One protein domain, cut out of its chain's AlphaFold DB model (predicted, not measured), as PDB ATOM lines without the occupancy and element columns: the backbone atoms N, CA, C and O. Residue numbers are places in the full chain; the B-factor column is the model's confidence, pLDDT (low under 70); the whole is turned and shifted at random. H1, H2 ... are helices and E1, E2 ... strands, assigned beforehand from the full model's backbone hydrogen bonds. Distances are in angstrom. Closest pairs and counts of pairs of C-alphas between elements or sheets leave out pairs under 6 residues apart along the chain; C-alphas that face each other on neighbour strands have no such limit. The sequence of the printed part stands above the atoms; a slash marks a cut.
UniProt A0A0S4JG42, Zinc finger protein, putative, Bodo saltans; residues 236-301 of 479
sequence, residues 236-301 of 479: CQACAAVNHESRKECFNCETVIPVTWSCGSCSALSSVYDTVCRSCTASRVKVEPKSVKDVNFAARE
ATOM      1  N   CYS A 236    -134.478  60.785  -0.300       82.00
ATOM      2  CA  CYS A 236    -135.631  61.464  -0.880       82.00
ATOM      3  C   CYS A 236    -136.791  60.502  -1.165       82.00
ATOM      4  O   CYS A 236    -136.643  59.528  -1.892       82.00
ATOM      5  N   GLN A 237    -137.988  60.828  -0.679       82.69
ATOM      6  CA  GLN A 237    -139.185  59.995  -0.874       82.69
ATOM      7  C   GLN A 237    -139.786  60.064  -2.274       82.69
ATOM      8  O   GLN A 237    -140.545  59.182  -2.665       82.69
ATOM      9  N   ALA A 238    -139.456  61.095  -3.047       84.88
ATOM     10  CA  ALA A 238    -139.938  61.206  -4.414       84.88
ATOM     11  C   ALA A 238    -139.114  60.339  -5.378       84.88
ATOM     12  O   ALA A 238    -139.673  59.734  -6.293       84.88
ATOM     13  N   CYS A 239    -137.792  60.268  -5.171       86.94
ATOM     14  CA  CYS A 239    -136.868  59.703  -6.158       86.94
ATOM     15  C   CYS A 239    -135.765  58.788  -5.612       86.94
ATOM     16  O   CYS A 239    -134.898  58.397  -6.387       86.94
ATOM     17  N   ALA A 240    -135.768  58.484  -4.313       87.69
ATOM     18  CA  ALA A 240    -134.774  57.663  -3.610       87.69
ATOM     19  C   ALA A 240    -133.323  58.178  -3.646       87.69
ATOM     20  O   ALA A 240    -132.389  57.441  -3.335       87.69
ATOM     21  N   ALA A 241    -133.112  59.439  -4.030       84.00
ATOM     22  CA  ALA A 241    -131.798  60.066  -3.978       84.00
ATOM     23  C   ALA A 241    -131.265  60.095  -2.542       84.00
ATOM     24  O   ALA A 241    -131.973  60.552  -1.640       84.00
ATOM     25  N   VAL A 242    -130.017  59.671  -2.347       82.44
ATOM     26  CA  VAL A 242    -129.313  59.823  -1.069       82.44
ATOM     27  C   VAL A 242    -128.630  61.181  -1.059       82.44
ATOM     28  O   VAL A 242    -127.689  61.428  -1.807       82.44
ATOM     29  N   ASN A 243    -129.138  62.074  -0.226       72.94
ATOM     30  CA  ASN A 243    -128.697  63.448  -0.116       72.94
ATOM     31  C   ASN A 243    -127.754  63.623   1.068       72.94
ATOM     32  O   ASN A 243    -127.892  62.969   2.106       72.94
ATOM     33  N   HIS A 244    -126.835  64.572   0.919       69.00
ATOM     34  CA  HIS A 244    -126.120  65.118   2.060       69.00
ATOM     35  C   HIS A 244    -127.113  65.789   3.019       69.00
ATOM     36  O   HIS A 244    -128.088  66.400   2.581       69.00
ATOM     37  N   GLU A 245    -126.868  65.691   4.321       68.69
ATOM     38  CA  GLU A 245    -127.776  66.180   5.365       68.69
ATOM     39  C   GLU A 245    -128.053  67.683   5.311       68.69
ATOM     40  O   GLU A 245    -129.164  68.115   5.589       68.69
ATOM     41  N   SER A 246    -127.061  68.463   4.877       59.62
ATOM     42  CA  SER A 246    -127.172  69.915   4.731       59.62
ATOM     43  C   SER A 246    -128.009  70.335   3.520       59.62
ATOM     44  O   SER A 246    -128.309  71.516   3.348       59.62
ATOM     45  N   ARG A 247    -128.390  69.392   2.644       62.50
ATOM     46  CA  ARG A 247    -129.220  69.703   1.481       62.50
ATOM     47  C   ARG A 247    -130.687  69.765   1.873       62.50
ATOM     48  O   ARG A 247    -131.304  68.754   2.187       62.50
ATOM     49  N   LYS A 248    -131.244  70.961   1.725       66.38
ATOM     50  CA  LYS A 248    -132.670  71.270   1.882       66.38
ATOM     51  C   LYS A 248    -133.568  70.703   0.802       66.38
ATOM     52  O   LYS A 248    -134.745  70.452   1.022       66.38
ATOM     53  N   GLU A 249    -132.994  70.533  -0.375       76.00
ATOM     54  CA  GLU A 249    -133.654  70.075  -1.578       76.00
ATOM     55  C   GLU A 249    -132.891  68.869  -2.091       76.00
ATOM     56  O   GLU A 249    -131.657  68.804  -2.046       76.00
ATOM     57  N   CYS A 250    -133.644  67.899  -2.585       79.88
ATOM     58  CA  CYS A 250    -133.073  66.724  -3.193       79.88
ATOM     59  C   CYS A 250    -132.154  67.129  -4.359       79.88
ATOM     60  O   CYS A 250    -132.612  67.756  -5.306       79.88
ATOM     61  N   PHE A 251    -130.899  66.677  -4.369       81.38
ATOM     62  CA  PHE A 251    -129.941  66.987  -5.432       81.38
ATOM     63  C   PHE A 251    -130.411  66.533  -6.822       81.38
ATOM     64  O   PHE A 251    -130.003  67.109  -7.821       81.38
ATOM     65  N   ASN A 252    -131.227  65.474  -6.880       83.81
ATOM     66  CA  ASN A 252    -131.774  64.946  -8.126       83.81
ATOM     67  C   ASN A 252    -133.081  65.640  -8.542       83.81
ATOM     68  O   ASN A 252    -133.160  66.176  -9.637       83.81
ATOM     69  N   CYS A 253    -134.119  65.613  -7.700       83.25
ATOM     70  CA  CYS A 253    -135.467  66.061  -8.080       83.25
ATOM     71  C   CYS A 253    -135.916  67.385  -7.446       83.25
ATOM     72  O   CYS A 253    -137.096  67.711  -7.540       83.25
ATOM     73  N   GLU A 254    -135.025  68.085  -6.738       84.88
ATOM     74  CA  GLU A 254    -135.269  69.388  -6.090       84.88
ATOM     75  C   GLU A 254    -136.427  69.396  -5.075       84.88
ATOM     76  O   GLU A 254    -136.815  70.432  -4.546       84.88
ATOM     77  N   THR A 255    -136.979  68.227  -4.739       81.06
ATOM     78  CA  THR A 255    -138.011  68.106  -3.708       81.06
ATOM     79  C   THR A 255    -137.416  68.495  -2.363       81.06
ATOM     80  O   THR A 255    -136.410  67.913  -1.944       81.06
ATOM     81  N   VAL A 256    -138.049  69.456  -1.693       77.88
ATOM     82  CA  VAL A 256    -137.683  69.880  -0.339       77.88
ATOM     83  C   VAL A 256    -137.790  68.688   0.611       77.88
ATOM     84  O   VAL A 256    -138.738  67.903   0.518       77.88
ATOM     85  N   ILE A 257    -136.811  68.526   1.503       70.25
ATOM     86  CA  ILE A 257    -136.829  67.466   2.510       70.25
ATOM     87  C   ILE A 257    -138.124  67.564   3.341       70.25
ATOM     88  O   ILE A 257    -138.414  68.617   3.907       70.25
ATOM     89  N   PRO A 258    -138.949  66.503   3.407       70.56
ATOM     90  CA  PRO A 258    -140.121  66.517   4.271       70.56
ATOM     91  C   PRO A 258    -139.683  66.369   5.731       70.56
ATOM     92  O   PRO A 258    -138.719  65.670   6.010       70.56
ATOM     93  N   VAL A 259    -140.406  66.971   6.678       70.12
ATOM     94  CA  VAL A 259    -140.088  66.843   8.117       70.12
ATOM     95  C   VAL A 259    -140.448  65.446   8.643       70.12
ATOM     96  O   VAL A 259    -139.760  64.869   9.488       70.12
ATOM     97  N   THR A 260    -141.527  64.867   8.115       74.88
ATOM     98  CA  THR A 260    -142.073  63.580   8.551       74.88
ATOM     99  C   THR A 260    -142.489  62.712   7.371       74.88
ATOM    100  O   THR A 260    -142.633  63.177   6.241       74.88
ATOM    101  N   TRP A 261    -142.694  61.429   7.648       76.19
ATOM    102  CA  TRP A 261    -143.312  60.483   6.730       76.19
ATOM    103  C   TRP A 261    -144.450  59.740   7.401       76.19
ATOM    104  O   TRP A 261    -144.406  59.479   8.603       76.19
ATOM    105  N   SER A 262    -145.470  59.403   6.619       82.75
ATOM    106  CA  SER A 262    -146.613  58.628   7.084       82.75
ATOM    107  C   SER A 262    -146.336  57.133   6.969       82.75
ATOM    108  O   SER A 262    -145.963  56.621   5.911       82.75
ATOM    109  N   CYS A 263    -146.530  56.405   8.066       85.38
ATOM    110  CA  CYS A 263    -146.395  54.959   8.068       85.38
ATOM    111  C   CYS A 263    -147.513  54.296   7.255       85.38
ATOM    112  O   CYS A 263    -148.691  54.511   7.523       85.38
ATOM    113  N   GLY A 264    -147.162  53.423   6.307       85.75
ATOM    114  CA  GLY A 264    -148.158  52.667   5.540       85.75
ATOM    115  C   GLY A 264    -148.979  51.684   6.385       85.75
ATOM    116  O   GLY A 264    -150.110  51.382   6.026       85.75
ATOM    117  N   SER A 265    -148.437  51.203   7.511       89.88
ATOM    118  CA  SER A 265    -149.095  50.202   8.363       89.88
ATOM    119  C   SER A 265    -150.034  50.805   9.410       89.88
ATOM    120  O   SER A 265    -151.080  50.227   9.677       89.88
ATOM    121  N   CYS A 266    -149.671  51.938  10.021       90.38
ATOM    122  CA  CYS A 266    -150.451  52.550  11.109       90.38
ATOM    123  C   CYS A 266    -150.799  54.028  10.886       90.38
ATOM    124  O   CYS A 266    -151.385  54.651  11.764       90.38
ATOM    125  N   SER A 267    -150.403  54.613   9.751       89.00
ATOM    126  CA  SER A 267    -150.602  56.032   9.401       89.00
ATOM    127  C   SER A 267    -149.982  57.058  10.357       89.00
ATOM    128  O   SER A 267    -150.080  58.256  10.099       89.00
ATOM    129  N   ALA A 268    -149.286  56.620  11.410       83.19
ATOM    130  CA  ALA A 268    -148.557  57.506  12.300       83.19
ATOM    131  C   ALA A 268    -147.430  58.232  11.557       83.19
ATOM    132  O   ALA A 268    -146.806  57.683  10.641       83.19
ATOM    133  N   LEU A 269    -147.159  59.463  11.982       78.69
ATOM    134  CA  LEU A 269    -146.039  60.243  11.480       78.69
ATOM    135  C   LEU A 269    -144.754  59.803  12.180       78.69
ATOM    136  O   LEU A 269    -144.718  59.564  13.385       78.69
ATOM    137  N   SER A 270    -143.684  59.656  11.414       76.50
ATOM    138  CA  SER A 270    -142.343  59.349  11.916       76.50
ATOM    139  C   SER A 270    -141.331  60.288  11.274       76.50
ATOM    140  O   SER A 270    -141.626  60.918  10.257       76.50
ATOM    141  N   SER A 271    -140.152  60.435  11.882       74.44
ATOM    142  CA  SER A 271    -139.145  61.363  11.360       74.44
ATOM    143  C   SER A 271    -138.677  60.945   9.990       74.44
ATOM    144  O   SER A 271    -138.434  59.763   9.774       74.44
ATOM    145  N   VAL A 272    -138.480  61.900   9.079       73.75
ATOM    146  CA  VAL A 272    -137.884  61.632   7.758       73.75
ATOM    147  C   VAL A 272    -136.551  60.882   7.845       73.75
ATOM    148  O   VAL A 272    -136.199  60.151   6.919       73.75
ATOM    149  N   TYR A 273    -135.841  61.021   8.965       72.19
ATOM    150  CA  TYR A 273    -134.580  60.337   9.237       72.19
ATOM    151  C   TYR A 273    -134.753  58.906   9.761       72.19
ATOM    152  O   TYR A 273    -133.825  58.108   9.658       72.19
ATOM    153  N   ASP A 274    -135.920  58.561  10.305       76.06
ATOM    154  CA  ASP A 274    -136.173  57.227  10.831       76.06
ATOM    155  C   ASP A 274    -136.451  56.250   9.680       76.06
ATOM    156  O   ASP A 274    -137.290  56.489   8.803       76.06
ATOM    157  N   THR A 275    -135.765  55.107   9.698       80.50
ATOM    158  CA  THR A 275    -135.989  53.993   8.760       80.50
ATOM    159  C   THR A 275    -137.100  53.049   9.225       80.50
ATOM    160  O   THR A 275    -137.542  52.189   8.462       80.50
ATOM    161  N   VAL A 276    -137.572  53.224  10.460       85.69
ATOM    162  CA  VAL A 276    -138.654  52.467  11.094       85.69
ATOM    163  C   VAL A 276    -139.661  53.424  11.719       85.69
ATOM    164  O   VAL A 276    -139.310  54.510  12.176       85.69
ATOM    165  N   CYS A 277    -140.932  53.046  11.717       84.94
ATOM    166  CA  CYS A 277    -141.988  53.849  12.315       84.94
ATOM    167  C   CYS A 277    -141.833  53.889  13.840       84.94
ATOM    168  O   CYS A 277    -141.693  52.843  14.469       84.94
ATOM    169  N   ARG A 278    -141.943  55.068  14.459       84.19
ATOM    170  CA  ARG A 278    -141.869  55.193  15.926       84.19
ATOM    171  C   ARG A 278    -143.042  54.538  16.658       84.19
ATOM    172  O   ARG A 278    -142.877  54.099  17.787       84.19
ATOM    173  N   SER A 279    -144.216  54.463  16.030       84.50
ATOM    174  CA  SER A 279    -145.427  53.943  16.680       84.50
ATOM    175  C   SER A 279    -145.584  52.431  16.567       84.50
ATOM    176  O   SER A 279    -146.053  51.800  17.505       84.50
ATOM    177  N   CYS A 280    -145.232  51.838  15.423       91.00
ATOM    178  CA  CYS A 280    -145.443  50.406  15.182       91.00
ATOM    179  C   CYS A 280    -144.184  49.657  14.743       91.00
ATOM    180  O   CYS A 280    -144.271  48.478  14.418       91.00
ATOM    181  N   THR A 281    -143.024  50.317  14.686       91.81
ATOM    182  CA  THR A 281    -141.725  49.757  14.254       91.81
ATOM    183  C   THR A 281    -141.662  49.253  12.809       91.81
ATOM    184  O   THR A 281    -140.597  48.844  12.349       91.81
ATOM    185  N   ALA A 282    -142.759  49.346  12.047       89.94
ATOM    186  CA  ALA A 282    -142.788  48.959  10.643       89.94
ATOM    187  C   ALA A 282    -141.751  49.749   9.837       89.94
ATOM    188  O   ALA A 282    -141.645  50.973   9.965       89.94
ATOM    189  N   SER A 283    -140.989  49.050   8.998       88.69
ATOM    190  CA  SER A 283    -139.970  49.679   8.165       88.69
ATOM    191  C   SER A 283    -140.591  50.647   7.167       88.69
ATOM    192  O   SER A 283    -141.635  50.384   6.564       88.69
ATOM    193  N   ARG A 284    -139.906  51.768   6.959       83.38
ATOM    194  CA  ARG A 284    -140.230  52.711   5.898       83.38
ATOM    195  C   ARG A 284    -140.165  52.003   4.547       83.38
ATOM    196  O   ARG A 284    -139.213  51.278   4.251       83.38
ATOM    197  N   VAL A 285    -141.169  52.255   3.707       83.06
ATOM    198  CA  VAL A 285    -141.197  51.743   2.334       83.06
ATOM    199  C   VAL A 285    -140.037  52.368   1.559       83.06
ATOM    200  O   VAL A 285    -139.968  53.591   1.419       83.06
ATOM    201  N   LYS A 286    -139.113  51.530   1.077       80.19
ATOM    202  CA  LYS A 286    -138.010  51.974   0.219       80.19
ATOM    203  C   LYS A 286    -138.555  52.374  -1.145       80.19
ATOM    204  O   LYS A 286    -139.359  51.651  -1.733       80.19
ATOM    205  N   VAL A 287    -138.107  53.519  -1.640       84.06
ATOM    206  CA  VAL A 287    -138.487  54.021  -2.962       84.06
ATOM    207  C   VAL A 287    -137.414  53.585  -3.952       84.06
ATOM    208  O   VAL A 287    -136.230  53.564  -3.626       84.06
ATOM    209  N   GLU A 288    -137.803  53.199  -5.165       84.62
ATOM    210  CA  GLU A 288    -136.817  52.921  -6.209       84.62
ATOM    211  C   GLU A 288    -136.256  54.224  -6.802       84.62
ATOM    212  O   GLU A 288    -136.999  55.206  -6.916       84.62
ATOM    213  N   PRO A 289    -134.971  54.262  -7.203       83.88
ATOM    214  CA  PRO A 289    -134.373  55.446  -7.809       83.88
ATOM    215  C   PRO A 289    -135.076  55.856  -9.107       83.88
ATOM    216  O   PRO A 289    -135.059  55.119 -10.093       83.88
ATOM    217  N   LYS A 290    -135.670  57.055  -9.114       84.25
ATOM    218  CA  LYS A 290    -136.439  57.599 -10.250       84.25
ATOM    219  C   LYS A 290    -135.729  58.771 -10.905       84.25
ATOM    220  O   LYS A 290    -135.113  59.597 -10.227       84.25
ATOM    221  N   SER A 291    -135.865  58.887 -12.224       84.00
ATOM    222  CA  SER A 291    -135.386  60.076 -12.925       84.00
ATOM    223  C   SER A 291    -136.275  61.283 -12.616       84.00
ATOM    224  O   SER A 291    -137.452  61.140 -12.281       84.00
ATOM    225  N   VAL A 292    -135.736  62.490 -12.791       83.25
ATOM    226  CA  VAL A 292    -136.493  63.745 -12.631       83.25
ATOM    227  C   VAL A 292    -137.757  63.762 -13.496       83.25
ATOM    228  O   VAL A 292    -138.806  64.244 -13.074       83.25
ATOM    229  N   LYS A 293    -137.694  63.176 -14.699       83.00
ATOM    230  CA  LYS A 293    -138.848  63.073 -15.601       83.00
ATOM    231  C   LYS A 293    -139.954  62.197 -15.014       83.00
ATOM    232  O   LYS A 293    -141.114  62.590 -15.088       83.00
ATOM    233  N   ASP A 294    -139.600  61.071 -14.399       82.44
ATOM    234  CA  ASP A 294    -140.565  60.137 -13.805       82.44
ATOM    235  C   ASP A 294    -141.233  60.743 -12.566       82.44
ATOM    236  O   ASP A 294    -142.440  60.597 -12.367       82.44
ATOM    237  N   VAL A 295    -140.464  61.485 -11.761       81.75
ATOM    238  CA  VAL A 295    -140.982  62.235 -10.606       81.75
ATOM    239  C   VAL A 295    -141.977  63.300 -11.064       81.75
ATOM    240  O   VAL A 295    -143.101  63.359 -10.566       81.75
ATOM    241  N   ASN A 296    -141.598  64.102 -12.061       80.56
ATOM    242  CA  ASN A 296    -142.457  65.147 -12.614       80.56
ATOM    243  C   ASN A 296    -143.715  64.573 -13.272       80.56
ATOM    244  O   ASN A 296    -144.786  65.170 -13.185       80.56
ATOM    245  N   PHE A 297    -143.611  63.414 -13.921       77.81
ATOM    246  CA  PHE A 297    -144.764  62.715 -14.476       77.81
ATOM    247  C   PHE A 297    -145.733  62.278 -13.369       77.81
ATOM    248  O   PHE A 297    -146.911  62.624 -13.425       77.81
ATOM    249  N   ALA A 298    -145.234  61.623 -12.317       75.25
ATOM    250  CA  ALA A 298    -146.050  61.199 -11.179       75.25
ATOM    251  C   ALA A 298    -146.729  62.382 -10.461       75.25
ATOM    252  O   ALA A 298    -147.905  62.300 -10.109       75.25
ATOM    253  N   ALA A 299    -146.025  63.508 -10.298       70.81
ATOM    254  CA  ALA A 299    -146.587  64.725  -9.710       70.81
ATOM    255  C   ALA A 299    -147.733  65.310 -10.560       70.81
ATOM    256  O   ALA A 299    -148.754  65.742 -10.021       70.81
ATOM    257  N   ARG A 300    -147.596  65.288 -11.893       74.75
ATOM    258  CA  ARG A 300    -148.632  65.768 -12.825       74.75
ATOM    259  C   ARG A 300    -149.867  64.871 -12.826       74.75
ATOM    260  O   ARG A 300    -150.977  65.391 -12.884       74.75
ATOM    261  N   GLU A 301    -149.688  63.559 -12.720       75.00
ATOM    262  CA  GLU A 301    -150.801  62.614 -12.587       75.00
ATOM    263  C   GLU A 301    -151.534  62.783 -11.247       75.00
ATOM    264  O   GLU A 301    -152.763  62.869 -11.216       75.00
TER     265      GLU A 301
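AT A GLANCE: This is residues 236 to 301 of the 479 residues of the protein "Zinc finger protein, putative" of Bodo saltans (UniProt A0A0S4JG42). This is a flat domain with little regular structure: a looping stretch, residues 236 to 259, leads to a small strand hairpin, E1 and E2, and a second long stretch, residues 272 to 291, returns to a short helix, H1, at the opposite end. The printed part has 66 residues, of which 16 are in the named elements E1, E2 and H1, in that order; the class is mixed and the two-stranded sheet antiparallel. The whole is compact, with a radius of gyration of the C-alphas of 12.4 A and spans of 34 by 29 by 16 A.

HOW THE PARTS SIT: E1, residues 260 to 262, and E2, residues 269 to 271, form an antiparallel hairpin at 140 degrees. N 261 and O 270 are within hydrogen-bond range at 2.9 A. H1, residues 292 to 301, is apart from E1; its every O i to N i+4 pair is within hydrogen-bond range.

IN THESE COORDINATES: E1 begins at C-alpha 260 (-142.073, 63.580, 8.551) and spans 6.9 A; E2 spans 7.0 A. H1 spans 14.4 A, ending at C-alpha 301 (-150.801, 62.614, -12.587).

THE WHOLE: The farthest C-alphas, of Ser 279 and Lys 293, are 34.2 A apart. The printed part has no cut. The link E2 to H1 is long. Residues 244 to 248 have pLDDT under 70.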